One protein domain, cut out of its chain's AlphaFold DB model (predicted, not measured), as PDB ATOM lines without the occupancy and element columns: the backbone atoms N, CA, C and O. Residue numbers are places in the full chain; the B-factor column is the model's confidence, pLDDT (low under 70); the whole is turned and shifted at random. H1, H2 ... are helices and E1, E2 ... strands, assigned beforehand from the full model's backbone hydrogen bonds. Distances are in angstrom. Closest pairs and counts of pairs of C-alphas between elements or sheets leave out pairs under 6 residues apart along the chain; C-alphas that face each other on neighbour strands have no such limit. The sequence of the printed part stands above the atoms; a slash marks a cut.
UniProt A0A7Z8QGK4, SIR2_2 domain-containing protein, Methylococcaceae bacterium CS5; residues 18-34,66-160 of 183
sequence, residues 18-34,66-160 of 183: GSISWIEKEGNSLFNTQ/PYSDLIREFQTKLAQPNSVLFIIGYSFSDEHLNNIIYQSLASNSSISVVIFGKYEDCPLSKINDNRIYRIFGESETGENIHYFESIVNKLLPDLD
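AT A GLANCE: This is residues 18 to 34 and 66 to 160 of the 183 residues of the protein "SIR2_2 domain-containing protein" of Methylococcaceae bacterium CS5 (UniProt A0A7Z8QGK4). A small wall of three parallel strands, E2, E3 and E4, is grazed by H1 and H2, which touch through parts of their lengths; H1 reaches away from the sheet towards a separate piece with E1. A long loop after E4 swings out and returns to H3, near the last residue of E2. The 112 printed residues hold, in order, E1 H1 E2 H2 E3 E4 H3; 50 are in named elements, under half, and the class is mixed, helices and strands. The whole is loose, with a radius of gyration of the C-alphas of 17.2 A, and elongated, spanning 56 by 35 by 30 A.

HOW THE PARTS SIT: In the sheet, E3, residues 112 to 116, is parallel to E2, residues 84 to 88, with N 87 and O 114 2.8 A apart, and to E4, residues 132 to 135, with N 133 and O 113 2.8 A apart, both within hydrogen-bond range. E2, H2, residues 95 to 107, and E3 form a strand-helix-strand unit, two parallel neighbour strands with a helix between, with a right-handed crossover. H2 is only just on the sheet, with 5 pairs of C-alphas within 10 A, and only grazes it with residues 101 to 105. H1, residues 67 to 78, only grazes it with residues 77 to 78. H1 touches H2 with residues 75 to 78 alone, at a shallow tilt of 31 degrees, the same way; the closest C-alphas, of Leu 78 and Ser 104, are 5.9 A apart. H3, residues 148 to 155, is only just not on the sheet, with 4 pairs of C-alphas within 10 A. E1, residues 22 to 24, is apart from H1. In H1, H2 and H3 every O i to N i+4 pair is within hydrogen-bond range.

IN THESE COORDINATES: E1 begins at C-alpha 22 (179.085, 190.705, 190.197) and H3 ends at C-alpha 155 (159.761, 166.917, 187.724). H1 is 16.9 A long, H2 18.1 A, E2 12.9 A and E3 13.3 A.

THE WHOLE: The C-alphas farthest apart, of Gly 27 and Glu 140, are 56.0 A apart. Residues 35 to 65 are not printed, and C-alphas 34 and 66 are 10.8 A apart across the cut. The links E3 to E4 and E4 to H3 are long. Mean pLDDT of the printed part is 81.9; residues 24 to 34 and 157 to 160 are among those under 70.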
ATOM      1  N   GLY A  18     170.606 191.014 187.537       73.75
ATOM      2  CA  GLY A  18     171.999 190.986 187.944       73.75
ATOM      3  C   GLY A  18     172.287 189.936 189.005       73.75
ATOM      4  O   GLY A  18     171.499 189.023 189.260       73.75
ATOM      5  N   SER A  19     173.464 190.050 189.608       74.69
ATOM      6  CA  SER A  19     173.936 189.124 190.629       74.69
ATOM      7  C   SER A  19     174.601 189.884 191.760       74.69
ATOM      8  O   SER A  19     175.358 190.822 191.522       74.69
ATOM      9  N   ILE A  20     174.419 189.401 192.985       74.69
ATOM     10  CA  ILE A  20     175.229 189.833 194.132       74.69
ATOM     11  C   ILE A  20     176.708 189.441 193.978       74.69
ATOM     12  O   ILE A  20     177.571 190.015 194.630       74.69
ATOM     13  N   SER A  21     176.993 188.467 193.108       72.06
ATOM     14  CA  SER A  21     178.335 187.974 192.783       72.06
ATOM     15  C   SER A  21     179.046 188.768 191.692       72.06
ATOM     16  O   SER A  21     180.104 188.350 191.230       72.06
ATOM     17  N   TRP A  22     178.468 189.872 191.222       75.75
ATOM     18  CA  TRP A  22     179.085 190.705 190.197       75.75
ATOM     19  C   TRP A  22     179.863 191.850 190.832       75.75
ATOM     20  O   TRP A  22     179.339 192.576 191.675       75.75
ATOM     21  N   ILE A  23     181.107 192.020 190.396       71.75
ATOM     22  CA  ILE A  23     181.953 193.159 190.750       71.75
ATOM     23  C   ILE A  23     182.295 193.962 189.499       71.75
ATOM     24  O   ILE A  23     182.394 193.408 188.399       71.75
ATOM     25  N   GLU A  24     182.490 195.266 189.671       67.56
ATOM     26  CA  GLU A  24     183.020 196.119 188.614       67.56
ATOM     27  C   GLU A  24     184.543 195.965 188.550       67.56
ATOM     28  O   GLU A  24     185.228 196.043 189.573       67.56
ATOM     29  N   LYS A  25     185.081 195.700 187.358       63.97
ATOM     30  CA  LYS A  25     186.524 195.584 187.139       63.97
ATOM     31  C   LYS A  25     186.900 196.176 185.790       63.97
ATOM     32  O   LYS A  25     186.477 195.677 184.748       63.97
ATOM     33  N   GLU A  26     187.724 197.217 185.826       62.06
ATOM     34  CA  GLU A  26     188.287 197.826 184.624       62.06
ATOM     35  C   GLU A  26     189.238 196.857 183.903       62.06
ATOM     36  O   GLU A  26     189.978 196.093 184.531       62.06
ATOM     37  N   GLY A  27     189.219 196.884 182.566       60.94
ATOM     38  CA  GLY A  27     190.122 196.091 181.724       60.94
ATOM     39  C   GLY A  27     189.628 194.685 181.371       60.94
ATOM     40  O   GLY A  27     190.408 193.875 180.870       60.94
ATOM     41  N   ASN A  28     188.354 194.370 181.611       57.56
ATOM     42  CA  ASN A  28     187.758 193.133 181.116       57.56
ATOM     43  C   ASN A  28     187.295 193.302 179.652       57.56
ATOM     44  O   ASN A  28     186.818 194.358 179.252       57.56
ATOM     45  N   SER A  29     187.474 192.255 178.842       54.50
ATOM     46  CA  SER A  29     187.495 192.310 177.365       54.50
ATOM     47  C   SER A  29     186.183 192.772 176.700       54.50
ATOM     48  O   SER A  29     186.207 193.254 175.570       54.50
ATOM     49  N   LEU A  30     185.038 192.637 177.382       58.47
ATOM     50  CA  LEU A  30     183.714 192.908 176.797       58.47
ATOM     51  C   LEU A  30     182.835 193.828 177.655       58.47
ATOM     52  O   LEU A  30     182.169 194.704 177.117       58.47
ATOM     53  N   PHE A  31     182.852 193.652 178.978       63.00
ATOM     54  CA  PHE A  31     182.078 194.450 179.930       63.00
ATOM     55  C   PHE A  31     182.919 194.688 181.176       63.00
ATOM     56  O   PHE A  31     183.600 193.764 181.616       63.00
ATOM     57  N   ASN A  32     182.792 195.853 181.815       64.38
ATOM     58  CA  ASN A  32     183.442 196.156 183.099       64.38
ATOM     59  C   ASN A  32     182.840 195.364 184.278       64.38
ATOM     60  O   ASN A  32     182.903 195.800 185.419       64.38
ATOM     61  N   THR A  33     182.229 194.204 184.035       61.12
ATOM     62  CA  THR A  33     181.590 193.352 185.039       61.12
ATOM     63  C   THR A  33     182.261 191.983 185.049       61.12
ATOM     64  O   THR A  33     182.471 191.377 183.997       61.12
ATOM     65  N   GLN A  34     182.595 191.485 186.236       69.69
ATOM     66  CA  GLN A  34     183.158 190.154 186.447       69.69
ATOM     67  C   GLN A  34     182.332 189.401 187.497       69.69
ATOM     68  O   GLN A  34     182.013 189.947 188.550       69.69
ATOM     69  N   PRO A  66     175.561 195.095 181.034       69.25
ATOM     70  CA  PRO A  66     175.029 193.883 180.391       69.25
ATOM     71  C   PRO A  66     173.506 193.706 180.491       69.25
ATOM     72  O   PRO A  66     172.950 192.828 179.835       69.25
ATOM     73  N   TYR A  67     172.806 194.514 181.289       75.50
ATOM     74  CA  TYR A  67     171.391 194.297 181.611       75.50
ATOM     75  C   TYR A  67     170.477 194.396 180.388       75.50
ATOM     76  O   TYR A  67     169.653 193.506 180.159       75.50
ATOM     77  N   SER A  68     170.663 195.422 179.557       78.69
ATOM     78  CA  SER A  68     169.900 195.588 178.314       78.69
ATOM     79  C   SER A  68     170.104 194.421 177.343       78.69
ATOM     80  O   SER A  68     169.173 194.012 176.648       78.69
ATOM     81  N   ASP A  69     171.313 193.855 177.312       81.88
ATOM     82  CA  ASP A  69     171.640 192.716 176.456       81.88
ATOM     83  C   ASP A  69     170.972 191.435 176.959       81.88
ATOM     84  O   ASP A  69     170.419 190.685 176.159       81.88
ATOM     85  N   LEU A  70     170.938 191.210 178.277       85.69
ATOM     86  CA  LEU A  70     170.259 190.058 178.881       85.69
ATOM     87  C   LEU A  70     168.747 190.084 178.628       85.69
ATOM     88  O   LEU A  70     168.158 189.048 178.321       85.69
ATOM     89  N   ILE A  71     168.123 191.261 178.711       87.88
ATOM     90  CA  ILE A  71     166.697 191.432 178.401       87.88
ATOM     91  C   ILE A  71     166.422 191.199 176.911       87.88
ATOM     92  O   ILE A  71     165.462 190.505 176.567       87.88
ATOM     93  N   ARG A  72     167.284 191.702 176.020       88.62
ATOM     94  CA  ARG A  72     167.173 191.441 174.575       88.62
ATOM     95  C   ARG A  72     167.331 189.955 174.254       88.62
ATOM     96  O   ARG A  72     166.590 189.420 173.429       88.62
ATOM     97  N   GLU A  73     168.272 189.276 174.904       89.88
ATOM     98  CA  GLU A  73     168.437 187.829 174.770       89.88
ATOM     99  C   GLU A  73     167.185 187.089 175.245       89.88
ATOM    100  O   GLU A  73     166.687 186.225 174.528       89.88
ATOM    101  N   PHE A  74     166.611 187.475 176.388       91.81
ATOM    102  CA  PHE A  74     165.355 186.903 176.877       91.81
ATOM    103  C   PHE A  74     164.215 187.054 175.858       91.81
ATOM    104  O   PHE A  74     163.604 186.054 175.481       91.81
ATOM    105  N   GLN A  75     163.994 188.262 175.328       92.62
ATOM    106  CA  GLN A  75     163.019 188.509 174.255       92.62
ATOM    107  C   GLN A  75     163.278 187.627 173.026       92.62
ATOM    108  O   GLN A  75     162.359 187.016 172.484       92.62
ATOM    109  N   THR A  76     164.542 187.516 172.611       92.81
ATOM    110  CA  THR A  76     164.941 186.711 171.449       92.81
ATOM    111  C   THR A  76     164.611 185.233 171.655       92.81
ATOM    112  O   THR A  76     164.130 184.581 170.730       92.81
ATOM    113  N   LYS A  77     164.818 184.697 172.867       92.44
ATOM    114  CA  LYS A  77     164.459 183.312 173.206       92.44
ATOM    115  C   LYS A  77     162.951 183.079 173.183       92.44
ATOM    116  O   LYS A  77     162.513 182.068 172.642       92.44
ATOM    117  N   LEU A  78     162.157 184.014 173.700       93.62
ATOM    118  CA  LEU A  78     160.695 183.905 173.665       93.62
ATOM    119  C   LEU A  78     160.119 184.024 172.244       93.62
ATOM    120  O   LEU A  78     159.064 183.462 171.947       93.62
ATOM    121  N   ALA A  79     160.818 184.708 171.338       93.31
ATOM    122  CA  ALA A  79     160.415 184.812 169.938       93.31
ATOM    123  C   ALA A  79     160.667 183.522 169.128       93.31
ATOM    124  O   ALA A  79     160.206 183.416 167.991       93.31
ATOM    125  N   GLN A  80     161.396 182.540 169.676       93.50
ATOM    126  CA  GLN A  80     161.688 181.297 168.962       93.50
ATOM    127  C   GLN A  80     160.419 180.442 168.790       93.50
ATOM    128  O   GLN A  80     159.637 180.305 169.738       93.50
ATOM    129  N   PRO A  81     160.204 179.835 167.609       92.06
ATOM    130  CA  PRO A  81     159.040 178.991 167.371       92.06
ATOM    131  C   PRO A  81     159.077 177.732 168.246       92.06
ATOM    132  O   PRO A  81     160.152 177.209 168.540       92.06
ATOM    133  N   ASN A  82     157.900 177.229 168.624       91.50
ATOM    134  CA  ASN A  82     157.713 176.039 169.464       91.50
ATOM    135  C   ASN A  82     158.475 176.105 170.803       91.50
ATOM    136  O   ASN A  82     158.980 175.096 171.295       91.50
ATOM    137  N   SER A  83     158.597 177.303 171.376       91.06
ATOM    138  CA  SER A  83     159.245 177.513 172.667       91.06
ATOM    139  C   SER A  83     158.269 177.297 173.825       91.06
ATOM    140  O   SER A  83     157.069 177.559 173.720       91.06
ATOM    141  N   VAL A  84     158.802 176.822 174.952       92.81
ATOM    142  CA  VAL A  84     158.053 176.680 176.204       92.81
ATOM    143  C   VAL A  84     158.730 177.519 177.279       92.81
ATOM    144  O   VAL A  84     159.912 177.327 177.568       92.81
ATOM    145  N   LEU A  85     157.984 178.449 177.872       93.75
ATOM    146  CA  LEU A  85     158.422 179.249 179.010       93.75
ATOM    147  C   LEU A  85     157.883 178.636 180.302       93.75
ATOM    148  O   LEU A  85     156.680 178.671 180.551       93.75
ATOM    149  N   PHE A  86     158.779 178.132 181.147       91.44
ATOM    150  CA  PHE A  86     158.448 177.716 182.508       91.44
ATOM    151  C   PHE A  86     158.664 178.876 183.481       91.44
ATOM    152  O   PHE A  86     159.746 179.460 183.527       91.44
ATOM    153  N   ILE A  87     157.644 179.197 184.273       91.50
ATOM    154  CA  ILE A  87     157.678 180.245 185.295       91.50
ATOM    155  C   ILE A  87     157.488 179.592 186.659       91.50
ATOM    156  O   ILE A  87     156.443 179.001 186.931       91.50
ATOM    157  N   ILE A  88     158.506 179.695 187.512       89.88
ATOM    158  CA  ILE A  88     158.554 179.054 188.828       89.88
ATOM    159  C   ILE A  88     159.049 180.084 189.839       89.88
ATOM    160  O   ILE A  88     160.083 180.711 189.616       89.88
ATOM    161  N   GLY A  89     158.326 180.271 190.945       86.75
ATOM    162  CA  GLY A  89     158.762 181.160 192.031       86.75
ATOM    163  C   GLY A  89     158.812 182.650 191.661       86.75
ATOM    164  O   GLY A  89     159.479 183.425 192.339       86.75
ATOM    165  N   TYR A  90     158.117 183.062 190.599       89.62
ATOM    166  CA  TYR A  90     158.043 184.457 190.168       89.62
ATOM    167  C   TYR A  90     156.712 185.083 190.592       89.62
ATOM    168  O   TYR A  90     155.652 184.518 190.343       89.62
ATOM    169  N   SER A  91     156.744 186.244 191.245       86.56
ATOM    170  CA  SER A  91     155.550 186.911 191.787       86.56
ATOM    171  C   SER A  91     154.764 187.729 190.761       86.56
ATOM    172  O   SER A  91     153.666 188.180 191.075       86.56
ATOM    173  N   PHE A  92     155.320 187.959 189.564       88.94
ATOM    174  CA  PHE A  92     154.807 188.918 188.576       88.94
ATOM    175  C   PHE A  92     154.821 190.382 189.040       88.94
ATOM    176  O   PHE A  92     154.073 191.200 188.509       88.94
ATOM    177  N   SER A  93     155.676 190.749 190.000       87.12
ATOM    178  CA  SER A  93     155.797 192.140 190.464       87.12
ATOM    179  C   SER A  93     156.615 193.052 189.541       87.12
ATOM    180  O   SER A  93     156.628 194.259 189.756       87.12
ATOM    181  N   ASP A  94     157.317 192.503 188.544       87.69
ATOM    182  CA  ASP A  94     158.085 193.291 187.573       87.69
ATOM    183  C   ASP A  94     157.269 193.504 186.291       87.69
ATOM    184  O   ASP A  94     157.076 192.592 185.484       87.69
ATOM    185  N   GLU A  95     156.779 194.728 186.107       87.88
ATOM    186  CA  GLU A  95     155.940 195.100 184.967       87.88
ATOM    187  C   GLU A  95     156.672 194.989 183.621       87.88
ATOM    188  O   GLU A  95     156.066 194.600 182.621       87.88
ATOM    189  N   HIS A  96     157.975 195.272 183.575       88.00
ATOM    190  CA  HIS A  96     158.744 195.217 182.333       88.00
ATOM    191  C   HIS A  96     158.873 193.772 181.835       88.00
ATOM    192  O   HIS A  96     158.590 193.496 180.666       88.00
ATOM    193  N   LEU A  97     159.222 192.835 182.720       89.88
ATOM    194  CA  LEU A  97     159.266 191.407 182.392       89.88
ATOM    195  C   LEU A  97     157.888 190.875 181.990       89.88
ATOM    196  O   LEU A  97     157.779 190.160 180.991       89.88
ATOM    197  N   ASN A  98     156.831 191.272 182.702       91.31
ATOM    198  CA  ASN A  98     155.459 190.908 182.343       91.31
ATOM    199  C   ASN A  98     155.108 191.379 180.922       91.31
ATOM    200  O   ASN A  98     154.597 190.596 180.122       91.31
ATOM    201  N   ASN A  99     155.440 192.628 180.582       91.19
ATOM    202  CA  ASN A  99     155.197 193.200 179.257       91.19
ATOM    203  C   ASN A  99     155.927 192.443 178.146       91.19
ATOM    204  O   ASN A  99     155.348 192.206 177.087       91.19
ATOM    205  N   ILE A 100     157.157 191.994 178.394       93.25
ATOM    206  CA  ILE A 100     157.906 191.154 177.450       93.25
ATOM    207  C   ILE A 100     157.204 189.812 177.220       93.25
ATOM    208  O   ILE A 100     157.083 189.361 176.076       93.25
ATOM    209  N   ILE A 101     156.713 189.179 178.289       93.19
ATOM    210  CA  ILE A 101     155.978 187.911 178.193       93.19
ATOM    211  C   ILE A 101     154.682 188.114 177.392       93.19
ATOM    212  O   ILE A 101     154.376 187.307 176.514       93.19
ATOM    213  N   TYR A 102     153.959 189.219 177.611       91.19
ATOM    214  CA  TYR A 102     152.756 189.551 176.838       91.19
ATOM    215  C   TYR A 102     153.031 189.791 175.366       91.19
ATOM    216  O   TYR A 102     152.325 189.255 174.515       91.19
ATOM    217  N   GLN A 103     154.060 190.578 175.059       91.75
ATOM    218  CA  GLN A 103     154.465 190.821 173.681       91.75
ATOM    219  C   GLN A 103     154.810 189.507 172.989       91.75
ATOM    220  O   GLN A 103     154.370 189.281 171.867       91.75
ATOM    221  N   SER A 104     155.500 188.608 173.691       93.25
ATOM    222  CA  SER A 104     155.855 187.292 173.166       93.25
ATOM    223  C   SER A 104     154.626 186.424 172.898       93.25
ATOM    224  O   SER A 104     154.539 185.816 171.836       93.25
ATOM    225  N   LEU A 105     153.634 186.411 173.796       91.88
ATOM    226  CA  LEU A 105     152.350 185.744 173.552       91.88
ATOM    227  C   LEU A 105     151.610 186.345 172.347       91.88
ATOM    228  O   LEU A 105     150.997 185.606 171.576       91.88
ATOM    229  N   ALA A 106     151.660 187.663 172.161       91.50
ATOM    230  CA  ALA A 106     151.010 188.334 171.038       91.50
ATOM    231  C   ALA A 106     151.718 188.068 169.696       91.50
ATOM    232  O   ALA A 106     151.049 187.869 168.683       91.50
ATOM    233  N   SER A 107     153.053 188.054 169.672       92.81
ATOM    234  CA  SER A 107     153.840 187.928 168.438       92.81
ATOM    235  C   SER A 107     154.175 186.487 168.053       92.81
ATOM    236  O   SER A 107     154.366 186.203 166.873       92.81
ATOM    237  N   ASN A 108     154.276 185.572 169.020       94.44
ATOM    238  CA  ASN A 108     154.621 184.171 168.794       94.44
ATOM    239  C   ASN A 108     153.405 183.279 169.059       94.44
ATOM    240  O   ASN A 108     153.109 182.922 170.195       94.44
ATOM    241  N   SER A 109     152.703 182.865 168.004       92.81
ATOM    242  CA  SER A 109     151.513 182.011 168.125       92.81
ATOM    243  C   SER A 109     151.811 180.599 168.648       92.81
ATOM    244  O   SER A 109     150.898 179.926 169.115       92.81
ATOM    245  N   SER A 110     153.069 180.154 168.578       94.44
ATOM    246  CA  SER A 110     153.498 178.795 168.946       94.44
ATOM    247  C   SER A 110     154.099 178.676 170.349       94.44
ATOM    248  O   SER A 110     154.384 177.562 170.788       94.44
ATOM    249  N   ILE A 111     154.308 179.796 171.052       95.62
ATOM    250  CA  ILE A 111     154.830 179.764 172.421       95.62
ATOM    251  C   ILE A 111     153.806 179.139 173.367       95.62
ATOM    252  O   ILE A 111     152.616 179.441 173.289       95.62
ATOM    253  N   SER A 112     154.277 178.301 174.285       94.12
ATOM    254  CA  SER A 112     153.500 177.822 175.430       94.12
ATOM    255  C   SER A 112     154.089 178.368 176.725       94.12
ATOM    256  O   SER A 112     155.307 178.404 176.892       94.12
ATOM    257  N   VAL A 113     153.240 178.783 177.659       93.31
ATOM    258  CA  VAL A 113     153.661 179.312 178.962       93.31
ATOM    259  C   VAL A 113     153.124 178.395 180.048       93.31
ATOM    260  O   VAL A 113     151.927 178.146 180.111       93.31
ATOM    261  N   VAL A 114     154.000 177.898 180.915       91.19
ATOM    262  CA  VAL A 114     153.652 177.012 182.028       91.19
ATOM    263  C   VAL A 114     154.011 177.706 183.332       91.19
ATOM    264  O   VAL A 114     155.178 178.000 183.591       91.19
ATOM    265  N   ILE A 115     153.006 177.974 184.155       90.88
ATOM    266  CA  ILE A 115     153.138 178.717 185.406       90.88
ATOM    267  C   ILE A 115     152.928 177.761 186.573       90.88
ATOM    268  O   ILE A 115     151.850 177.181 186.712       90.88
ATOM    269  N   PHE A 116     153.935 177.643 187.433       89.06
ATOM    270  CA  PHE A 116     153.841 176.928 188.700       89.06
ATOM    271  C   PHE A 116     153.536 177.912 189.822       89.06
ATOM    272  O   PHE A 116     154.399 178.686 190.236       89.06
ATOM    273  N   GLY A 117     152.303 177.879 190.315       85.06
ATOM    274  CA  GLY A 117     151.887 178.688 191.452       85.06
ATOM    275  C   GLY A 117     150.418 179.071 191.426       85.06
ATOM    276  O   GLY A 117     149.781 179.165 190.373       85.06
ATOM    277  N   LYS A 118     149.877 179.294 192.624       80.00
ATOM    278  CA  LYS A 118     148.517 179.783 192.814       80.00
ATOM    279  C   LYS A 118     148.526 181.310 192.768       80.00
ATOM    280  O   LYS A 118     148.771 181.968 193.775       80.00
ATOM    281  N   TYR A 119     148.270 181.870 191.592       77.88
ATOM    282  CA  TYR A 119     148.198 183.315 191.401       77.88
ATOM    283  C   TYR A 119     146.759 183.716 191.098       77.88
ATOM    284  O   TYR A 119     146.307 183.594 189.965       77.88
ATOM    285  N   GLU A 120     146.021 184.163 192.112       69.62
ATOM    286  CA  GLU A 120     144.643 184.630 191.910       69.62
ATOM    287  C   GLU A 120     144.636 186.024 191.253       69.62
ATOM    288  O   GLU A 120     143.940 186.231 190.262       69.62
ATOM    289  N   ASP A 121     145.525 186.925 191.684       69.38
ATOM    290  CA  ASP A 121     145.511 188.344 191.290       69.38
ATOM    291  C   ASP A 121     146.655 188.808 190.374       69.38
ATOM    292  O   ASP A 121     146.842 190.015 190.188       69.38
ATOM    293  N   CYS A 122     147.427 187.904 189.765       69.81
ATOM    294  CA  CYS A 122     148.516 188.349 188.900       69.81
ATOM    295  C   CYS A 122     148.021 188.775 187.501       69.81
ATOM    296  O   CYS A 122     147.059 188.224 186.964       69.81
ATOM    297  N   PRO A 123     148.687 189.741 186.851       70.50
ATOM    298  CA  PRO A 123     148.346 190.152 185.490       70.50
ATOM    299  C   PRO A 123     148.238 188.974 184.487       70.50
ATOM    300  O   PRO A 123     147.312 188.933 183.676       70.50
ATOM    301  N   LEU A 124     149.107 187.959 184.612       69.69
ATOM    302  CA  LEU A 124     149.102 186.753 183.772       69.69
ATOM    303  C   LEU A 124     148.018 185.725 184.151       69.69
ATOM    304  O   LEU A 124     147.681 184.872 183.325       69.69
ATOM    305  N   SER A 125     147.431 185.779 185.353       66.00
ATOM    306  CA  SER A 125     146.332 184.882 185.753       66.00
ATOM    307  C   SER A 125     144.997 185.298 185.143       66.00
ATOM    308  O   SER A 125     144.150 184.445 184.887       66.00
ATOM    309  N   LYS A 126     144.833 186.590 184.841       73.06
ATOM    310  CA  LYS A 126     143.603 187.161 184.269       73.06
ATOM    311  C   LYS A 126     143.462 186.924 182.765       73.06
ATOM    312  O   LYS A 126     142.375 187.089 182.218       73.06
ATOM    313  N   ILE A 127     144.540 186.528 182.091       80.94
ATOM    314  CA  ILE A 127     144.517 186.256 180.654       80.94
ATOM    315  C   ILE A 127     143.885 184.892 180.385       80.94
ATOM    316  O   ILE A 127     144.338 183.865 180.894       80.94
ATOM    317  N   ASN A 128     142.858 184.885 179.539       82.56
ATOM    318  CA  ASN A 128     142.251 183.666 179.027       82.56
ATOM    319  C   ASN A 128     142.873 183.301 177.671       82.56
ATOM    320  O   ASN A 128     142.341 183.656 176.622       82.56
ATOM    321  N   ASP A 129     144.023 182.630 177.710       87.88
ATOM    322  CA  ASP A 129     144.754 182.157 176.534       87.88
ATOM    323  C   ASP A 129     145.032 180.658 176.693       87.88
ATOM    324  O   ASP A 129     145.511 180.214 177.738       87.88
ATOM    325  N   ASN A 130     144.712 179.869 175.667       90.12
ATOM    326  CA  ASN A 130     144.840 178.410 175.692       90.12
ATOM    327  C   ASN A 130     146.296 177.920 175.695       90.12
ATOM    328  O   ASN A 130     146.537 176.736 175.930       90.12
ATOM    329  N   ARG A 131     147.256 178.815 175.452       92.25
ATOM    330  CA  ARG A 131     148.697 178.546 175.514       92.25
ATOM    331  C   ARG A 131     149.273 178.740 176.916       92.25
ATOM    332  O   ARG A 131     150.454 178.465 177.122       92.25
ATOM    333  N   ILE A 132     148.474 179.235 177.866       91.44
ATOM    334  CA  ILE A 132     148.886 179.447 179.256       91.44
ATOM    335  C   ILE A 132     148.362 178.298 180.119       91.44
ATOM    336  O   ILE A 132     147.169 178.188 180.397       91.44
ATOM    337  N   TYR A 133     149.281 177.474 180.606       89.81
ATOM    338  CA  TYR A 133     149.022 176.367 181.517       89.81
ATOM    339  C   TYR A 133     149.365 176.779 182.944       89.81
ATOM    340  O   TYR A 133     150.430 177.337 183.207       89.81
ATOM    341  N   ARG A 134     148.466 176.490 183.885       87.81
ATOM    342  CA  ARG A 134     148.627 176.836 185.302       87.81
ATOM    343  C   ARG A 134     148.628 175.555 186.118       87.81
ATOM    344  O   ARG A 134     147.658 174.804 186.077       87.81
ATOM    345  N   ILE A 135     149.720 175.314 186.832       87.56
ATOM    346  CA  ILE A 135     149.929 174.126 187.655       87.56
ATOM    347  C   ILE A 135     150.026 174.578 189.110       87.56
ATOM    348  O   ILE A 135     150.934 175.312 189.499       87.56
ATOM    349  N   PHE A 136     149.065 174.143 189.913       86.75
ATOM    350  CA  PHE A 136     149.010 174.369 191.352       86.75
ATOM    351  C   PHE A 136     148.142 173.287 191.998       86.75
ATOM    352  O   PHE A 136     147.369 172.617 191.317       86.75
ATOM    353  N   GLY A 137     148.288 173.114 193.308       85.38
ATOM    354  CA  GLY A 137     147.609 172.069 194.067       85.38
ATOM    355  C   GLY A 137     148.546 171.341 195.021       85.38
ATOM    356  O   GLY A 137     149.732 171.674 195.131       85.38
ATOM    357  N   GLU A 138     147.983 170.343 195.683       85.81
ATOM    358  CA  GLU A 138     148.649 169.487 196.659       85.81
ATOM    359  C   GLU A 138     148.663 168.043 196.142       85.81
ATOM    360  O   GLU A 138     147.746 167.615 195.436       85.81
ATOM    361  N   SER A 139     149.724 167.301 196.449       81.12
ATOM    362  CA  SER A 139     149.791 165.860 196.209       81.12
ATOM    363  C   SER A 139     148.879 165.098 197.175       81.12
ATOM    364  O   SER A 139     148.427 165.631 198.184       81.12
ATOM    365  N   GLU A 140     148.700 163.797 196.933       78.62
ATOM    366  CA  GLU A 140     148.032 162.879 197.873       78.62
ATOM    367  C   GLU A 140     148.689 162.861 199.269       78.62
ATOM    368  O   GLU A 140     148.050 162.520 200.259       78.62
ATOM    369  N   THR A 141     149.963 163.259 199.351       77.81
ATOM    370  CA  THR A 141     150.745 163.381 200.590       77.81
ATOM    371  C   THR A 141     150.657 164.766 201.247       77.81
ATOM    372  O   THR A 141     151.288 164.978 202.278       77.81
ATOM    373  N   GLY A 142     149.890 165.705 200.675       80.81
ATOM    374  CA  GLY A 142     149.731 167.077 201.177       80.81
ATOM    375  C   GLY A 142     150.858 168.040 200.788       80.81
ATOM    376  O   GLY A 142     150.964 169.129 201.348       80.81
ATOM    377  N   GLU A 143     151.730 167.669 199.848       81.44
ATOM    378  CA  GLU A 143     152.841 168.521 199.414       81.44
ATOM    379  C   GLU A 143     152.431 169.405 198.237       81.44
ATOM    380  O   GLU A 143     151.864 168.938 197.248       81.44
ATOM    381  N   ASN A 144     152.781 170.689 198.296       83.31
ATOM    382  CA  ASN A 144     152.494 171.630 197.218       83.31
ATOM    383  C   ASN A 144     153.308 171.303 195.958       83.31
ATOM    384  O   ASN A 144     154.513 171.549 195.899       83.31
ATOM    385  N   ILE A 145     152.636 170.831 194.902       84.38
ATOM    386  CA  ILE A 145     153.290 170.360 193.664       84.38
ATOM    387  C   ILE A 145     154.020 171.468 192.895       84.38
ATOM    388  O   ILE A 145     154.875 171.200 192.060       84.38
ATOM    389  N   HIS A 146     153.658 172.720 193.162       81.94
ATOM    390  CA  HIS A 146     154.181 173.903 192.489       81.94
ATOM    391  C   HIS A 146     155.368 174.538 193.222       81.94
ATOM    392  O   HIS A 146     155.910 175.541 192.760       81.94
ATOM    393  N   TYR A 147     155.765 173.989 194.373       86.31
ATOM    394  CA  TYR A 147     156.939 174.467 195.093       86.31
ATOM    395  C   TYR A 147     158.211 174.046 194.369       86.31
ATOM    396  O   TYR A 147     158.285 172.961 193.794       86.31
ATOM    397  N   PHE A 148     159.230 174.905 194.435       84.81
ATOM    398  CA  PHE A 148     160.504 174.674 193.757       84.81
ATOM    399  C   PHE A 148     161.122 173.323 194.136       84.81
ATOM    400  O   PHE A 148     161.547 172.584 193.258       84.81
ATOM    401  N   GLU A 149     161.085 172.962 195.419       83.56
ATOM    402  CA  GLU A 149     161.547 171.659 195.907       83.56
ATOM    403  C   GLU A 149     160.814 170.489 195.238       83.56
ATOM    404  O   GLU A 149     161.449 169.558 194.748       83.56
ATOM    405  N   SER A 150     159.482 170.558 195.150       81.81
ATOM    406  CA  SER A 150     158.688 169.528 194.476       81.81
ATOM    407  C   SER A 150     159.029 169.433 192.991       81.81
ATOM    408  O   SER A 150     159.131 168.335 192.451       81.81
ATOM    409  N   ILE A 151     159.250 170.570 192.332       82.31
ATOM    410  CA  ILE A 151     159.618 170.613 190.916       82.31
ATOM    411  C   ILE A 151     160.998 169.990 190.699       82.31
ATOM    412  O   ILE A 151     161.146 169.137 189.829       82.31
ATOM    413  N   VAL A 152     161.998 170.364 191.498       82.12
ATOM    414  CA  VAL A 152     163.352 169.809 191.378       82.12
ATOM    415  C   VAL A 152     163.339 168.309 191.659       82.12
ATOM    416  O   VAL A 152     163.764 167.527 190.820       82.12
ATOM    417  N   ASN A 153     162.771 167.886 192.785       78.19
ATOM    418  CA  ASN A 153     162.871 166.494 193.216       78.19
ATOM    419  C   ASN A 153     162.000 165.534 192.389       78.19
ATOM    420  O   ASN A 153     162.332 164.355 192.286       78.19
ATOM    421  N   LYS A 154     160.875 166.004 191.827       76.31
ATOM    422  CA  LYS A 154     159.895 165.133 191.146       76.31
ATOM    423  C   LYS A 154     159.807 165.350 189.638       76.31
ATOM    424  O   LYS A 154     159.614 164.377 188.915       76.31
ATOM    425  N   LEU A 155     159.900 166.594 189.155       72.06
ATOM    426  CA  LEU A 155     159.761 166.917 187.724       72.06
ATOM    427  C   LEU A 155     161.111 166.940 187.002       72.06
ATOM    428  O   LEU A 155     161.185 166.569 185.832       72.06
ATOM    429  N   LEU A 156     162.167 167.357 187.697       71.38
ATOM    430  CA  LEU A 156     163.537 167.385 187.191       71.38
ATOM    431  C   LEU A 156     164.436 166.425 187.989       71.38
ATOM    432  O   LEU A 156     165.475 166.869 188.482       71.38
ATOM    433  N   PRO A 157     164.061 165.135 188.141       59.41
ATOM    434  CA  PRO A 157     164.922 164.187 188.832       59.41
ATOM    435  C   PRO A 157     166.278 164.161 188.131       59.41
ATOM    436  O   PRO A 157     166.333 164.338 186.908       59.41
ATOM    437  N   ASP A 158     167.344 163.971 188.915       59.97
ATOM    438  CA  ASP A 158     168.718 163.976 188.419       59.97
ATOM    439  C   ASP A 158     168.795 163.260 187.072       59.97
ATOM    440  O   ASP A 158     168.362 162.112 186.913       59.97
ATOM    441  N   LEU A 159     169.308 163.985 186.077       58.09
ATOM    442  CA  LEU A 159     169.675 163.420 184.791       58.09
ATOM    443  C   LEU A 159     170.853 162.495 185.066       58.09
ATOM    444  O   LEU A 159     172.006 162.903 184.987       58.09
ATOM    445  N   ASP A 160     170.539 161.280 185.488       56.12
ATOM    446  CA  ASP A 160     171.496 160.281 185.913       56.12
ATOM    447  C   ASP A 160     172.369 159.941 184.693       56.12
ATOM    448  O   ASP A 160     171.997 159.130 183.842       56.12
TER     449      ASP A 160